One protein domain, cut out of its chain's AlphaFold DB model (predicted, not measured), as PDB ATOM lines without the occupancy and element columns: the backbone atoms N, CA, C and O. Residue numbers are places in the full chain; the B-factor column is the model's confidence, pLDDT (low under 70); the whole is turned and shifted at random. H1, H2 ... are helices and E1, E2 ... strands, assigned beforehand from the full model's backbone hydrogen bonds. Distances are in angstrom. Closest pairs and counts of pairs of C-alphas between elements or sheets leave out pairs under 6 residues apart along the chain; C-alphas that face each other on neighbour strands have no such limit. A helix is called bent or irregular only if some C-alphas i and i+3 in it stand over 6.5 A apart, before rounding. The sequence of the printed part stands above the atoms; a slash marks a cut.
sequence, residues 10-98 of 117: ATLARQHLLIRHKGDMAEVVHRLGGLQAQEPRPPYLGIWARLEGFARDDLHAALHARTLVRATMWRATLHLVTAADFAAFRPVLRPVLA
ATOM      1  N   ALA A  10      99.307 164.994 184.172       97.38
ATOM      2  CA  ALA A  10      98.436 164.808 183.018       97.38
ATOM      3  C   ALA A  10      97.014 164.385 183.431       97.38
ATOM      4  O   ALA A  10      96.034 164.842 182.845       97.38
ATOM      5  N   THR A  11      96.878 163.542 184.458       96.69
ATOM      6  CA  THR A  11      95.565 163.123 184.971       96.69
ATOM      7  C   THR A  11      94.840 164.269 185.671       96.69
ATOM      8  O   THR A  11      93.677 164.518 185.359       96.69
ATOM      9  N   LEU A  12      95.520 165.019 186.542       97.56
ATOM     10  CA  LEU A  12      94.941 166.193 187.205       97.56
ATOM     11  C   LEU A  12      94.546 167.284 186.198       97.56
ATOM     12  O   LEU A  12      93.493 167.900 186.351       97.56
ATOM     13  N   ALA A  13      95.346 167.488 185.145       97.25
ATOM     14  CA  ALA A  13      95.025 168.408 184.058       97.25
ATOM     15  C   ALA A  13      93.745 167.986 183.321       97.25
ATOM     16  O   ALA A  13      92.823 168.786 183.185       97.25
ATOM     17  N   ARG A  14      93.637 166.708 182.921       96.25
ATOM     18  CA  ARG A  14      92.431 166.164 182.263       96.25
ATOM     19  C   ARG A  14      91.182 166.219 183.143       96.25
ATOM     20  O   ARG A  14      90.079 166.191 182.613       96.25
ATOM     21  N   GLN A  15      91.348 166.265 184.463       97.19
ATOM     22  CA  GLN A  15      90.257 166.352 185.435       97.19
ATOM     23  C   GLN A  15      89.963 167.785 185.897       97.19
ATOM     24  O   GLN A  15      89.169 167.942 186.823       97.19
ATOM     25  N   HIS A  16      90.589 168.805 185.296       97.56
ATOM     26  CA  HIS A  16      90.428 170.219 185.666       97.56
ATOM     27  C   HIS A  16      90.769 170.527 187.134       97.56
ATOM     28  O   HIS A  16      90.160 171.383 187.767       97.56
ATOM     29  N   LEU A  17      91.742 169.800 187.694       97.44
ATOM     30  CA  LEU A  17      92.202 169.975 189.077       97.44
ATOM     31  C   LEU A  17      93.492 170.797 189.192       97.44
ATOM     32  O   LEU A  17      93.870 171.178 190.293       97.44
ATOM     33  N   LEU A  18      94.179 171.062 188.075       97.44
ATOM     34  CA  LEU A  18      95.298 172.015 188.044       97.44
ATOM     35  C   LEU A  18      94.826 173.429 187.705       97.44
ATOM     36  O   LEU A  18      95.326 174.401 188.257       97.44
ATOM     37  N   ILE A  19      93.867 173.523 186.786       96.94
ATOM     38  CA  ILE A  19      93.246 174.762 186.333       96.94
ATOM     39  C   ILE A  19      91.755 174.469 186.229       96.94
ATOM     40  O   ILE A  19      91.366 173.479 185.602       96.94
ATOM     41  N   ARG A  20      90.935 175.314 186.861       97.62
ATOM     42  CA  ARG A  20      89.478 175.213 186.760       97.62
ATOM     43  C   ARG A  20      89.052 175.527 185.327       97.62
ATOM     44  O   ARG A  20      89.576 176.439 184.696       97.62
ATOM     45  N   HIS A  21      88.117 174.740 184.816       97.62
ATOM     46  CA  HIS A  21      87.533 174.891 183.495       97.62
ATOM     47  C   HIS A  21      86.705 176.172 183.411       97.62
ATOM     48  O   HIS A  21      85.934 176.469 184.324       97.62
ATOM     49  N   LYS A  22      86.831 176.889 182.294       96.62
ATOM     50  CA  LYS A  22      85.957 178.004 181.918       96.62
ATOM     51  C   LYS A  22      85.068 177.513 180.785       96.62
ATOM     52  O   LYS A  22      85.558 177.337 179.674       96.62
ATOM     53  N   GLY A  23      83.795 177.259 181.064       93.88
ATOM     54  CA  GLY A  23      82.889 176.698 180.068       93.88
ATOM     55  C   GLY A  23      81.666 176.053 180.694       93.88
ATOM     56  O   GLY A  23      81.190 176.496 181.739       93.88
ATOM     57  N   ASP A  24      81.167 175.006 180.046       93.88
ATOM     58  CA  ASP A  24      79.955 174.315 180.469       93.88
ATOM     59  C   ASP A  24      80.254 173.242 181.529       93.88
ATOM     60  O   ASP A  24      81.220 172.475 181.466       93.88
ATOM     61  N   MET A  25      79.368 173.154 182.511       96.38
ATOM     62  CA  MET A  25      79.338 172.085 183.497       96.38
ATOM     63  C   MET A  25      79.167 170.708 182.852       96.38
ATOM     64  O   MET A  25      79.768 169.740 183.330       96.38
ATOM     65  N   ALA A  26      78.371 170.598 181.784       96.50
ATOM     66  CA  ALA A  26      78.163 169.323 181.103       96.50
ATOM     67  C   ALA A  26      79.474 168.767 180.529       96.50
ATOM     68  O   ALA A  26      79.711 167.564 180.629       96.50
ATOM     69  N   GLU A  27      80.365 169.630 180.030       96.12
ATOM     70  CA  GLU A  27      81.698 169.230 179.565       96.12
ATOM     71  C   GLU A  27      82.544 168.663 180.704       96.12
ATOM     72  O   GLU A  27      83.167 167.616 180.542       96.12
ATOM     73  N   VAL A  28      82.525 169.302 181.880       97.25
ATOM     74  CA  VAL A  28      83.233 168.797 183.067       97.25
ATOM     75  C   VAL A  28      82.696 167.422 183.464       97.25
ATOM     76  O   VAL A  28      83.476 166.497 183.694       97.25
ATOM     77  N   VAL A  29      81.374 167.251 183.524       97.69
ATOM     78  CA  VAL A  29      80.754 165.966 183.886       97.69
ATOM     79  C   VAL A  29      81.079 164.881 182.854       97.69
ATOM     80  O   VAL A  29      81.466 163.776 183.242       97.69
ATOM     81  N   HIS A  30      80.987 165.204 181.563       97.19
ATOM     82  CA  HIS A  30      81.326 164.306 180.459       97.19
ATOM     83  C   HIS A  30      82.798 163.878 180.503       97.19
ATOM     84  O   HIS A  30      83.114 162.688 180.478       97.19
ATOM     85  N   ARG A  31      83.714 164.840 180.664       96.38
ATOM     86  CA  ARG A  31      85.167 164.615 180.733       96.38
ATOM     87  C   ARG A  31      85.556 163.644 181.847       96.38
ATOM     88  O   ARG A  31      86.505 162.877 181.671       96.38
ATOM     89  N   LEU A  32      84.848 163.687 182.978       96.12
ATOM     90  CA  LEU A  32      85.065 162.797 184.124       96.12
ATOM     91  C   LEU A  32      84.404 161.422 183.954       96.12
ATOM     92  O   LEU A  32      84.696 160.516 184.734       96.12
ATOM     93  N   GLY A  33      83.519 161.260 182.967       95.88
ATOM     94  CA  GLY A  33      82.664 160.082 182.835       95.88
ATOM     95  C   GLY A  33      81.597 160.007 183.930       95.88
ATOM     96  O   GLY A  33      81.123 158.922 184.254       95.88
ATOM     97  N   GLY A  34      81.229 161.140 184.529       96.62
ATOM     98  CA  GLY A  34      80.280 161.213 185.635       96.62
ATOM     99  C   GLY A  34      80.899 161.377 187.019       96.62
ATOM    100  O   GLY A  34      82.066 161.082 187.273       96.62
ATOM    101  N   LEU A  35      80.069 161.838 187.951       97.25
ATOM    102  CA  LEU A  35      80.420 162.065 189.351       97.25
ATOM    103  C   LEU A  35      79.554 161.198 190.257       97.25
ATOM    104  O   LEU A  35      78.345 161.114 190.067       97.25
ATOM    105  N   GLN A  36      80.157 160.580 191.271       96.62
ATOM    106  CA  GLN A  36      79.411 159.849 192.295       96.62
ATOM    107  C   GLN A  36      78.395 160.764 192.978       96.62
ATOM    108  O   GLN A  36      78.730 161.848 193.456       96.62
ATOM    109  N   ALA A  37      77.151 160.303 193.018       96.75
ATOM    110  CA  ALA A  37      76.002 161.057 193.486       96.75
ATOM    111  C   ALA A  37      75.110 160.203 194.390       96.75
ATOM    112  O   ALA A  37      73.896 160.374 194.368       96.75
ATOM    113  N   GLN A  38      75.671 159.267 195.160       95.56
ATOM    114  CA  GLN A  38      74.910 158.508 196.159       95.56
ATOM    115  C   GLN A  38      74.362 159.439 197.252       95.56
ATOM    116  O   GLN A  38      73.199 159.346 197.634       95.56
ATOM    117  N   GLU A  39      75.176 160.409 197.668       95.19
ATOM    118  CA  GLU A  39      74.760 161.526 198.511       95.19
ATOM    119  C   GLU A  39      74.468 162.786 197.673       95.19
ATOM    120  O   GLU A  39      75.037 162.958 196.591       95.19
ATOM    121  N   PRO A  40      73.616 163.714 198.153       90.19
ATOM    122  CA  PRO A  40      73.294 164.933 197.411       90.19
ATOM    123  C   PRO A  40      74.450 165.932 197.291       90.19
ATOM    124  O   PRO A  40      74.520 166.641 196.295       90.19
ATOM    125  N   ARG A  41      75.329 166.030 198.299       93.12
ATOM    126  CA  ARG A  41      76.373 167.073 198.391       93.12
ATOM    127  C   ARG A  41      77.606 166.839 197.500       93.12
ATOM    128  O   ARG A  41      78.045 167.811 196.884       93.12
ATOM    129  N   PRO A  42      78.177 165.621 197.399       93.75
ATOM    130  CA  PRO A  42      79.443 165.402 196.695       93.75
ATOM    131  C   PRO A  42      79.503 165.901 195.240       93.75
ATOM    132  O   PRO A  42      80.529 166.479 194.881       93.75
ATOM    133  N   PRO A  43      78.446 165.779 194.409       95.06
ATOM    134  CA  PRO A  43      78.479 166.311 193.046       95.06
ATOM    135  C   PRO A  43      78.712 167.826 192.982       95.06
ATOM    136  O   PRO A  43      79.490 168.282 192.149       95.06
ATOM    137  N   TYR A  44      78.108 168.600 193.893       96.25
ATOM    138  CA  TYR A  44      78.288 170.055 193.941       96.25
ATOM    139  C   TYR A  44      79.743 170.422 194.233       96.25
ATOM    140  O   TYR A  44      80.320 171.253 193.541       96.25
ATOM    141  N   LEU A  45      80.362 169.766 195.221       96.06
ATOM    142  CA  LEU A  45      81.772 169.989 195.555       96.06
ATOM    143  C   LEU A  45      82.697 169.554 194.412       96.06
ATOM    144  O   LEU A  45      83.661 170.249 194.093       96.06
ATOM    145  N   GLY A  46      82.390 168.421 193.774       96.25
ATOM    146  CA  GLY A  46      83.164 167.892 192.654       96.25
ATOM    147  C   GLY A  46      83.194 168.830 191.448       96.25
ATOM    148  O   GLY A  46      84.246 168.967 190.820       96.25
ATOM    149  N   ILE A  47      82.072 169.487 191.152       97.38
ATOM    150  CA  ILE A  47      81.967 170.474 190.072       97.38
ATOM    151  C   ILE A  47      82.597 171.798 190.499       97.38
ATOM    152  O   ILE A  47      83.416 172.333 189.760       97.38
ATOM    153  N   TRP A  48      82.303 172.289 191.706       97.06
ATOM    154  CA  TRP A  48      82.866 173.538 192.227       97.06
ATOM    155  C   TRP A  48      84.400 173.561 192.185       97.06
ATOM    156  O   TRP A  48      84.996 174.552 191.766       97.06
ATOM    157  N   ALA A  49      85.044 172.444 192.536       97.06
ATOM    158  CA  ALA A  49      86.500 172.312 192.494       97.06
ATOM    159  C   ALA A  49      87.094 172.363 191.071       97.06
ATOM    160  O   ALA A  49      88.295 172.574 190.924       97.06
ATOM    161  N   ARG A  50      86.277 172.148 190.032       97.75
ATOM    162  CA  ARG A  50      86.708 171.952 188.638       97.75
ATOM    163  C   ARG A  50      86.205 173.008 187.670       97.75
ATOM    164  O   ARG A  50      86.820 173.169 186.629       97.75
ATOM    165  N   LEU A  51      85.114 173.695 187.981       98.06
ATOM    166  CA  LEU A  51      84.458 174.658 187.102       98.06
ATOM    167  C   LEU A  51      84.531 176.050 187.722       98.06
ATOM    168  O   LEU A  51      84.186 176.219 188.890       98.06
ATOM    169  N   GLU A  52      84.999 177.038 186.972       97.56
ATOM    170  CA  GLU A  52      85.018 178.441 187.386       97.56
ATOM    171  C   GLU A  52      83.606 179.046 187.335       97.56
ATOM    172  O   GLU A  52      82.815 178.704 186.467       97.56
ATOM    173  N   GLY A  53      83.266 179.918 188.291       95.94
ATOM    174  CA  GLY A  53      81.956 180.584 188.325       95.94
ATOM    175  C   GLY A  53      80.761 179.709 188.725       95.94
ATOM    176  O   GLY A  53      79.648 180.213 188.747       95.94
ATOM    177  N   PHE A  54      80.970 178.437 189.078       97.00
ATOM    178  CA  PHE A  54      79.889 177.522 189.460       97.00
ATOM    179  C   PHE A  54      79.061 178.026 190.652       97.00
ATOM    180  O   PHE A  54      79.596 178.200 191.756       97.00
ATOM    181  N   ALA A  55      77.749 178.144 190.447       95.62
ATOM    182  CA  ALA A  55      76.749 178.337 191.482       95.62
ATOM    183  C   ALA A  55      75.907 177.067 191.685       95.62
ATOM    184  O   ALA A  55      75.744 176.221 190.807       95.62
ATOM    185  N   ARG A  56      75.332 176.927 192.882       94.00
ATOM    186  CA  ARG A  56      74.490 175.772 193.228       94.00
ATOM    187  C   ARG A  56      73.281 175.636 192.293       94.00
ATOM    188  O   ARG A  56      72.925 174.515 191.925       94.00
ATOM    189  N   ASP A  57      72.672 176.761 191.937       96.56
ATOM    190  CA  ASP A  57      71.449 176.803 191.135       96.56
ATOM    191  C   ASP A  57      71.688 176.353 189.692       96.56
ATOM    192  O   ASP A  57      70.783 175.787 189.085       96.56
ATOM    193  N   ASP A  58      72.919 176.460 189.184       96.25
ATOM    194  CA  ASP A  58      73.283 175.975 187.850       96.25
ATOM    195  C   ASP A  58      73.067 174.461 187.735       96.25
ATOM    196  O   ASP A  58      72.489 173.966 186.766       96.25
ATOM    197  N   LEU A  59      73.489 173.697 188.756       96.38
ATOM    198  CA  LEU A  59      73.302 172.243 188.758       96.38
ATOM    199  C   LEU A  59      71.823 171.885 188.928       96.38
ATOM    200  O   LEU A  59      71.345 170.910 188.345       96.38
ATOM    201  N   HIS A  60      71.090 172.670 189.715       95.56
ATOM    202  CA  HIS A  60      69.652 172.489 189.863       95.56
ATOM    203  C   HIS A  60      68.946 172.694 188.516       95.56
ATOM    204  O   HIS A  60      68.224 171.805 188.063       95.56
ATOM    205  N   ALA A  61      69.236 173.797 187.825       96.62
ATOM    206  CA  ALA A  61      68.706 174.093 186.500       96.62
ATOM    207  C   ALA A  61      69.051 172.995 185.481       96.62
ATOM    208  O   ALA A  61      68.163 172.534 184.765       96.62
ATOM    209  N   ALA A  62      70.291 172.495 185.467       97.12
ATOM    210  CA  ALA A  62      70.711 171.411 184.575       97.12
ATOM    211  C   ALA A  62      69.957 170.090 184.826       97.12
ATOM    212  O   ALA A  62      69.563 169.400 183.882       97.12
ATOM    213  N   LEU A  63      69.714 169.744 186.095       96.38
ATOM    214  CA  LEU A  63      68.908 168.576 186.466       96.38
ATOM    215  C   LEU A  63      67.438 168.745 186.052       96.38
ATOM    216  O   LEU A  63      66.832 167.801 185.545       96.38
ATOM    217  N   HIS A  64      66.874 169.943 186.225       97.19
ATOM    218  CA  HIS A  64      65.504 170.259 185.805       97.19
ATOM    219  C   HIS A  64      65.338 170.240 184.282       97.19
ATOM    220  O   HIS A  64      64.367 169.676 183.778       97.19
ATOM    221  N   ALA A  65      66.314 170.778 183.550       97.44
ATOM    222  CA  ALA A  65      66.377 170.735 182.092       97.44
ATOM    223  C   ALA A  65      66.723 169.338 181.540       97.44
ATOM    224  O   ALA A  65      66.645 169.120 180.333       97.44
ATOM    225  N   ARG A  66      67.093 168.385 182.410       96.94
ATOM    226  CA  ARG A  66      67.539 167.023 182.067       96.94
ATOM    227  C   ARG A  66      68.749 166.984 181.133       96.94
ATOM    228  O   ARG A  66      68.943 165.996 180.428       96.94
ATOM    229  N   THR A  67      69.582 168.020 181.139       97.12
ATOM    230  CA  THR A  67      70.886 167.988 180.459       97.12
ATOM    231  C   THR A  67      71.883 167.149 181.258       97.12
ATOM    232  O   THR A  67      72.690 166.412 180.686       97.12
ATOM    233  N   LEU A  68      71.748 167.171 182.587       98.00
ATOM    234  CA  LEU A  68      72.362 166.226 183.510       98.00
ATOM    235  C   LEU A  68      71.288 165.349 184.158       98.00
ATOM    236  O   LEU A  68      70.179 165.800 184.444       98.00
ATOM    237  N   VAL A  69      71.625 164.092 184.427       97.69
ATOM    238  CA  VAL A  69      70.733 163.120 185.067       97.69
ATOM    239  C   VAL A  69      71.450 162.390 186.193       97.69
ATOM    240  O   VAL A  69      72.660 162.164 186.138       97.69
ATOM    241  N   ARG A  70      70.694 161.995 187.222       97.12
ATOM    242  CA  ARG A  70      71.165 161.065 188.253       97.12
ATOM    243  C   ARG A  70      70.668 159.671 187.920       97.12
ATOM    244  O   ARG A  70      69.461 159.449 187.867       97.12
ATOM    245  N   ALA A  71      71.587 158.740 187.701       96.31
ATOM    246  CA  ALA A  71      71.244 157.372 187.344       96.31
ATOM    247  C   ALA A  71      72.253 156.357 187.884       96.31
ATOM    248  O   ALA A  71      73.425 156.668 188.106       96.31
ATOM    249  N   THR A  72      71.790 155.127 188.100       96.06
ATOM    250  CA  THR A  72      72.668 154.009 188.444       96.06
ATOM    251  C   THR A  72      73.574 153.698 187.258       96.06
ATOM    252  O   THR A  72      73.086 153.403 186.166       96.06
ATOM    253  N   MET A  73      74.887 153.772 187.472       94.38
ATOM    254  CA  MET A  73      75.897 153.525 186.441       94.38
ATOM    255  C   MET A  73      77.049 152.670 186.973       94.38
ATOM    256  O   MET A  73      76.852 151.496 187.289       94.38
ATOM    257  N   TRP A  74      78.261 153.228 187.038       95.88
ATOM    258  CA  TRP A  74      79.491 152.489 187.280       95.88
ATOM    259  C   TRP A  74      79.410 151.727 188.596       95.88
ATOM    260  O   TRP A  74      79.046 152.287 189.631       95.88
ATOM    261  N   ARG A  75      79.740 150.431 188.561       94.44
ATOM    262  CA  ARG A  75      79.692 149.561 189.748       94.44
ATOM    263  C   ARG A  75      78.320 149.581 190.450       94.44
ATOM    264  O   ARG A  75      78.265 149.499 191.670       94.44
ATOM    265  N   ALA A  76      77.232 149.758 189.693       94.19
ATOM    266  CA  ALA A  76      75.856 149.799 190.195       94.19
ATOM    267  C   ALA A  76      75.572 150.872 191.270       94.19
ATOM    268  O   ALA A  76      74.675 150.714 192.092       94.19
ATOM    269  N   THR A  77      76.294 151.995 191.240       95.19
ATOM    270  CA  THR A  77      76.083 153.130 192.163       95.19
ATOM    271  C   THR A  77      75.496 154.343 191.446       95.19
ATOM    272  O   THR A  77      75.590 154.460 190.215       95.19
ATOM    273  N   LEU A  78      74.874 155.251 192.202       96.94
ATOM    274  CA  LEU A  78      74.232 156.444 191.653       96.94
ATOM    275  C   LEU A  78      75.278 157.480 191.219       96.94
ATOM    276  O   LEU A  78      76.124 157.888 192.013       96.94
ATOM    277  N   HIS A  79      75.195 157.939 189.972       97.81
ATOM    278  CA  HIS A  79      76.078 158.961 189.411       97.81
ATOM    279  C   HIS A  79      75.290 160.103 188.783       97.81
ATOM    280  O   HIS A  79      74.216 159.889 188.229       97.81
ATOM    281  N   LEU A  80      75.858 161.304 188.847       98.25
ATOM    282  CA  LEU A  80      75.503 162.438 188.010       98.25
ATOM    283  C   LEU A  80      76.273 162.324 186.690       98.25
ATOM    284  O   LEU A  80      77.503 162.297 186.704       98.25
ATOM    285  N   VAL A  81      75.559 162.258 185.572       98.19
ATOM    286  CA  VAL A  81      76.118 162.143 184.215       98.19
ATOM    287  C   VAL A  81      75.368 163.049 183.252       98.19
ATOM    288  O   VAL A  81      74.259 163.490 183.559       98.19
ATOM    289  N   THR A  82      75.941 163.317 182.081       98.50
ATOM    290  CA  THR A  82      75.173 163.951 181.005       98.50
ATOM    291  C   THR A  82      74.099 162.993 180.490       98.50
ATOM    292  O   THR A  82      74.255 161.768 180.543       98.50
ATOM    293  N   ALA A  83      72.993 163.534 179.981       98.25
ATOM    294  CA  ALA A  83      71.955 162.710 179.364       98.25
ATOM    295  C   ALA A  83      72.477 161.935 178.139       98.25
ATOM    296  O   ALA A  83      72.076 160.791 177.917       98.25
ATOM    297  N   ALA A  84      73.407 162.530 177.384       97.88
ATOM    298  CA  ALA A  84      74.052 161.898 176.236       97.88
ATOM    299  C   ALA A  84      74.912 160.694 176.654       97.88
ATOM    300  O   ALA A  84      74.743 159.606 176.103       97.88
ATOM    301  N   ASP A  85      75.761 160.845 177.677       97.88
ATOM    302  CA  ASP A  85      76.567 159.737 178.209       97.88
ATOM    303  C   ASP A  85      75.679 158.636 178.777       97.88
ATOM    304  O   ASP A  85      75.910 157.447 178.543       97.88
ATOM    305  N   PHE A  86      74.616 159.020 179.490       97.62
ATOM    306  CA  PHE A  86      73.648 158.058 179.984       97.62
ATOM    307  C   PHE A  86      73.067 157.207 178.853       97.62
ATOM    308  O   PHE A  86      73.082 155.978 178.947       97.62
ATOM    309  N   ALA A  87      72.602 157.842 177.777       97.31
ATOM    310  CA  ALA A  87      72.061 157.145 176.618       97.31
ATOM    311  C   ALA A  87      73.113 156.255 175.932       97.31
ATOM    312  O   ALA A  87      72.811 155.106 175.603       97.31
ATOM    313  N   ALA A  88      74.346 156.746 175.780       97.38
ATOM    314  CA  ALA A  88      75.433 156.023 175.124       97.38
ATOM    315  C   ALA A  88      75.861 154.761 175.893       97.38
ATOM    316  O   ALA A  88      76.049 153.698 175.299       97.38
ATOM    317  N   PHE A  89      75.979 154.842 177.221       96.44
ATOM    318  CA  PHE A  89      76.486 153.733 178.037       96.44
ATOM    319  C   PHE A  89      75.401 152.776 178.537       96.44
ATOM    320  O   PHE A  89      75.709 151.638 178.909       96.44
ATOM    321  N   ARG A  90      74.123 153.181 178.545       94.94
ATOM    322  CA  ARG A  90      73.039 152.339 179.077       94.94
ATOM    323  C   ARG A  90      72.963 150.938 178.448       94.94
ATOM    324  O   ARG A  90      72.770 149.997 179.220       94.94
ATOM    325  N   PRO A  91      73.119 150.739 177.124       95.25
ATOM    326  CA  PRO A  91      73.068 149.405 176.523       95.25
ATOM    327  C   PRO A  91      74.157 148.464 177.049       95.25
ATOM    328  O   PRO A  91      73.878 147.292 177.293       95.25
ATOM    329  N   VAL A  92      75.360 148.996 177.281       94.94
ATOM    330  CA  VAL A  92      76.523 148.243 177.777       94.94
ATOM    331  C   VAL A  92      76.353 147.872 179.249       94.94
ATOM    332  O   VAL A  92      76.697 146.768 179.658       94.94
ATOM    333  N   LEU A  93      75.778 148.771 180.051       94.88
ATOM    334  CA  LEU A  93      75.573 148.540 181.483       94.88
ATOM    335  C   LEU A  93      74.340 147.681 181.788       94.88
ATOM    336  O   LEU A  93      74.265 147.061 182.849       94.88
ATOM    337  N   ARG A  94      73.365 147.622 180.873       92.81
ATOM    338  CA  ARG A  94      72.084 146.933 181.090       92.81
ATOM    339  C   ARG A  94      72.219 145.483 181.582       92.81
ATOM    340  O   ARG A  94      71.477 145.163 182.502       92.81
ATOM    341  N   PRO A  95      73.109 144.617 181.059       91.56
ATOM    342  CA  PRO A  95      73.212 143.231 181.528       91.56
ATOM    343  C   PRO A  95      73.616 143.109 183.001       91.56
ATOM    344  O   PRO A  95      73.187 142.180 183.672       91.56
ATOM    345  N   VAL A  96      74.416 144.054 183.501       90.81
ATOM    346  CA  VAL A  96      74.911 144.063 184.887       90.81
ATOM    347  C   VAL A  96      73.929 144.764 185.829       90.81
ATOM    348  O   VAL A  96      73.851 144.426 187.005       90.81
ATOM    349  N   LEU A  97      73.179 145.747 185.323       91.81
ATOM    350  CA  LEU A  97      72.217 146.529 186.109       91.81
ATOM    351  C   LEU A  97      70.789 145.971 186.077       91.81
ATOM    352  O   LEU A  97      69.934 146.449 186.821       91.81
ATOM    353  N   ALA A  98      70.495 145.027 185.181       86.44
ATOM    354  CA  ALA A  98      69.190 144.393 185.131       86.44
ATOM    355  C   ALA A  98      68.965 143.582 186.414       86.44
ATOM    356  O   ALA A  98      69.887 142.910 186.883       86.44
TER     357      ALA A  98
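What this domain is: This is residues 10 to 98 of the 117 residues of the protein "Winged helix DNA-binding domain-containing protein" of Nonomuraea jiangxiensis (UniProt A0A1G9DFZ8). A short hairpin of two antiparallel strands, E1 and E2, lies in the midst of helices: H2 packs on E2 at a slant to it, H3 stands steeply to H2 with its residue Ile 47 near Met 25 of H2, and H4 lies by the first residue of E1. H5 follows E2 directly and runs out to one end of the longest axis, while the small H1 lies far out on another side, near one end of H2. The printed part has 89 residues, with five named helices and two named strands in the order H1, H2, H3, H4, E1, E2, H5; the class is mostly helix. The whole is compact, with a radius of gyration of the C-alphas of 12.9 A, and spans 38 by 32 by 22 A.

Where its parts are: E1 is residues 68 to 72, 13.2 A long, beginning with C-alpha 68 at (72.362, 166.226, 183.510). E2 is residues 78 to 82, 13.1 A. H5, residues 83 to 97, is the longest helix at 17.5 A and ends with C-alpha 97 at (72.217, 146.529, 186.109); it is irregular, with C-alphas 88 and 91 7.2 A apart. H2 is residues 25 to 32, 10.9 A; H3 is residues 42 to 48, 9.9 A; H4 is residues 56 to 64, 12.9 A. H1, residues 10 to 14, is 6.2 A long and begins with C-alpha 10 at (98.436, 164.808, 183.018).

How they stand to each other: E1 and E2 form a hairpin, antiparallel with 146 degrees between their directions; N 69 and O 81 are 2.8 A apart and N 79 and O 71 are 2.9 A apart, within hydrogen-bond range. Residues 35 to 36 pair with residues 79 to 80 of E2, antiparallel. H2 has 6 pairs of C-alphas within 8 A of E2, the closest being Val 29 and Val 81, 6.0 A. The closest C-alphas of H4 and E1 are those of Ala 62 and Leu 68, 5.5 A. H2 and H3 only just touch, with 3 pairs of C-alphas within 8 A, the closest Met 25 and Ile 47, 7.3 A; they run opposite ways at a steep tilt of 68 degrees, only just short of about perpendicular. H3 and H4 are close but not clearly touching, with the C-alphas of Tyr 44 and Arg 56 6.9 A apart. H1 and H2 are likewise close but not clearly touching, at Arg 14 and Arg 31, whose C-alphas are 7.6 A apart. H1 and H5 are apart. Every O i to N i+4 pair is within hydrogen-bond range in H1, H2, H3 and H4, and 7 of 11 are in H5.

The domain as a whole: The two C-alphas farthest apart, those of Gly 53 and Pro 95, are 39.0 A apart. The printed part has no cut, and no link is long. The mean pLDDT of the printed part is 96.1, and no printed residue is under 70.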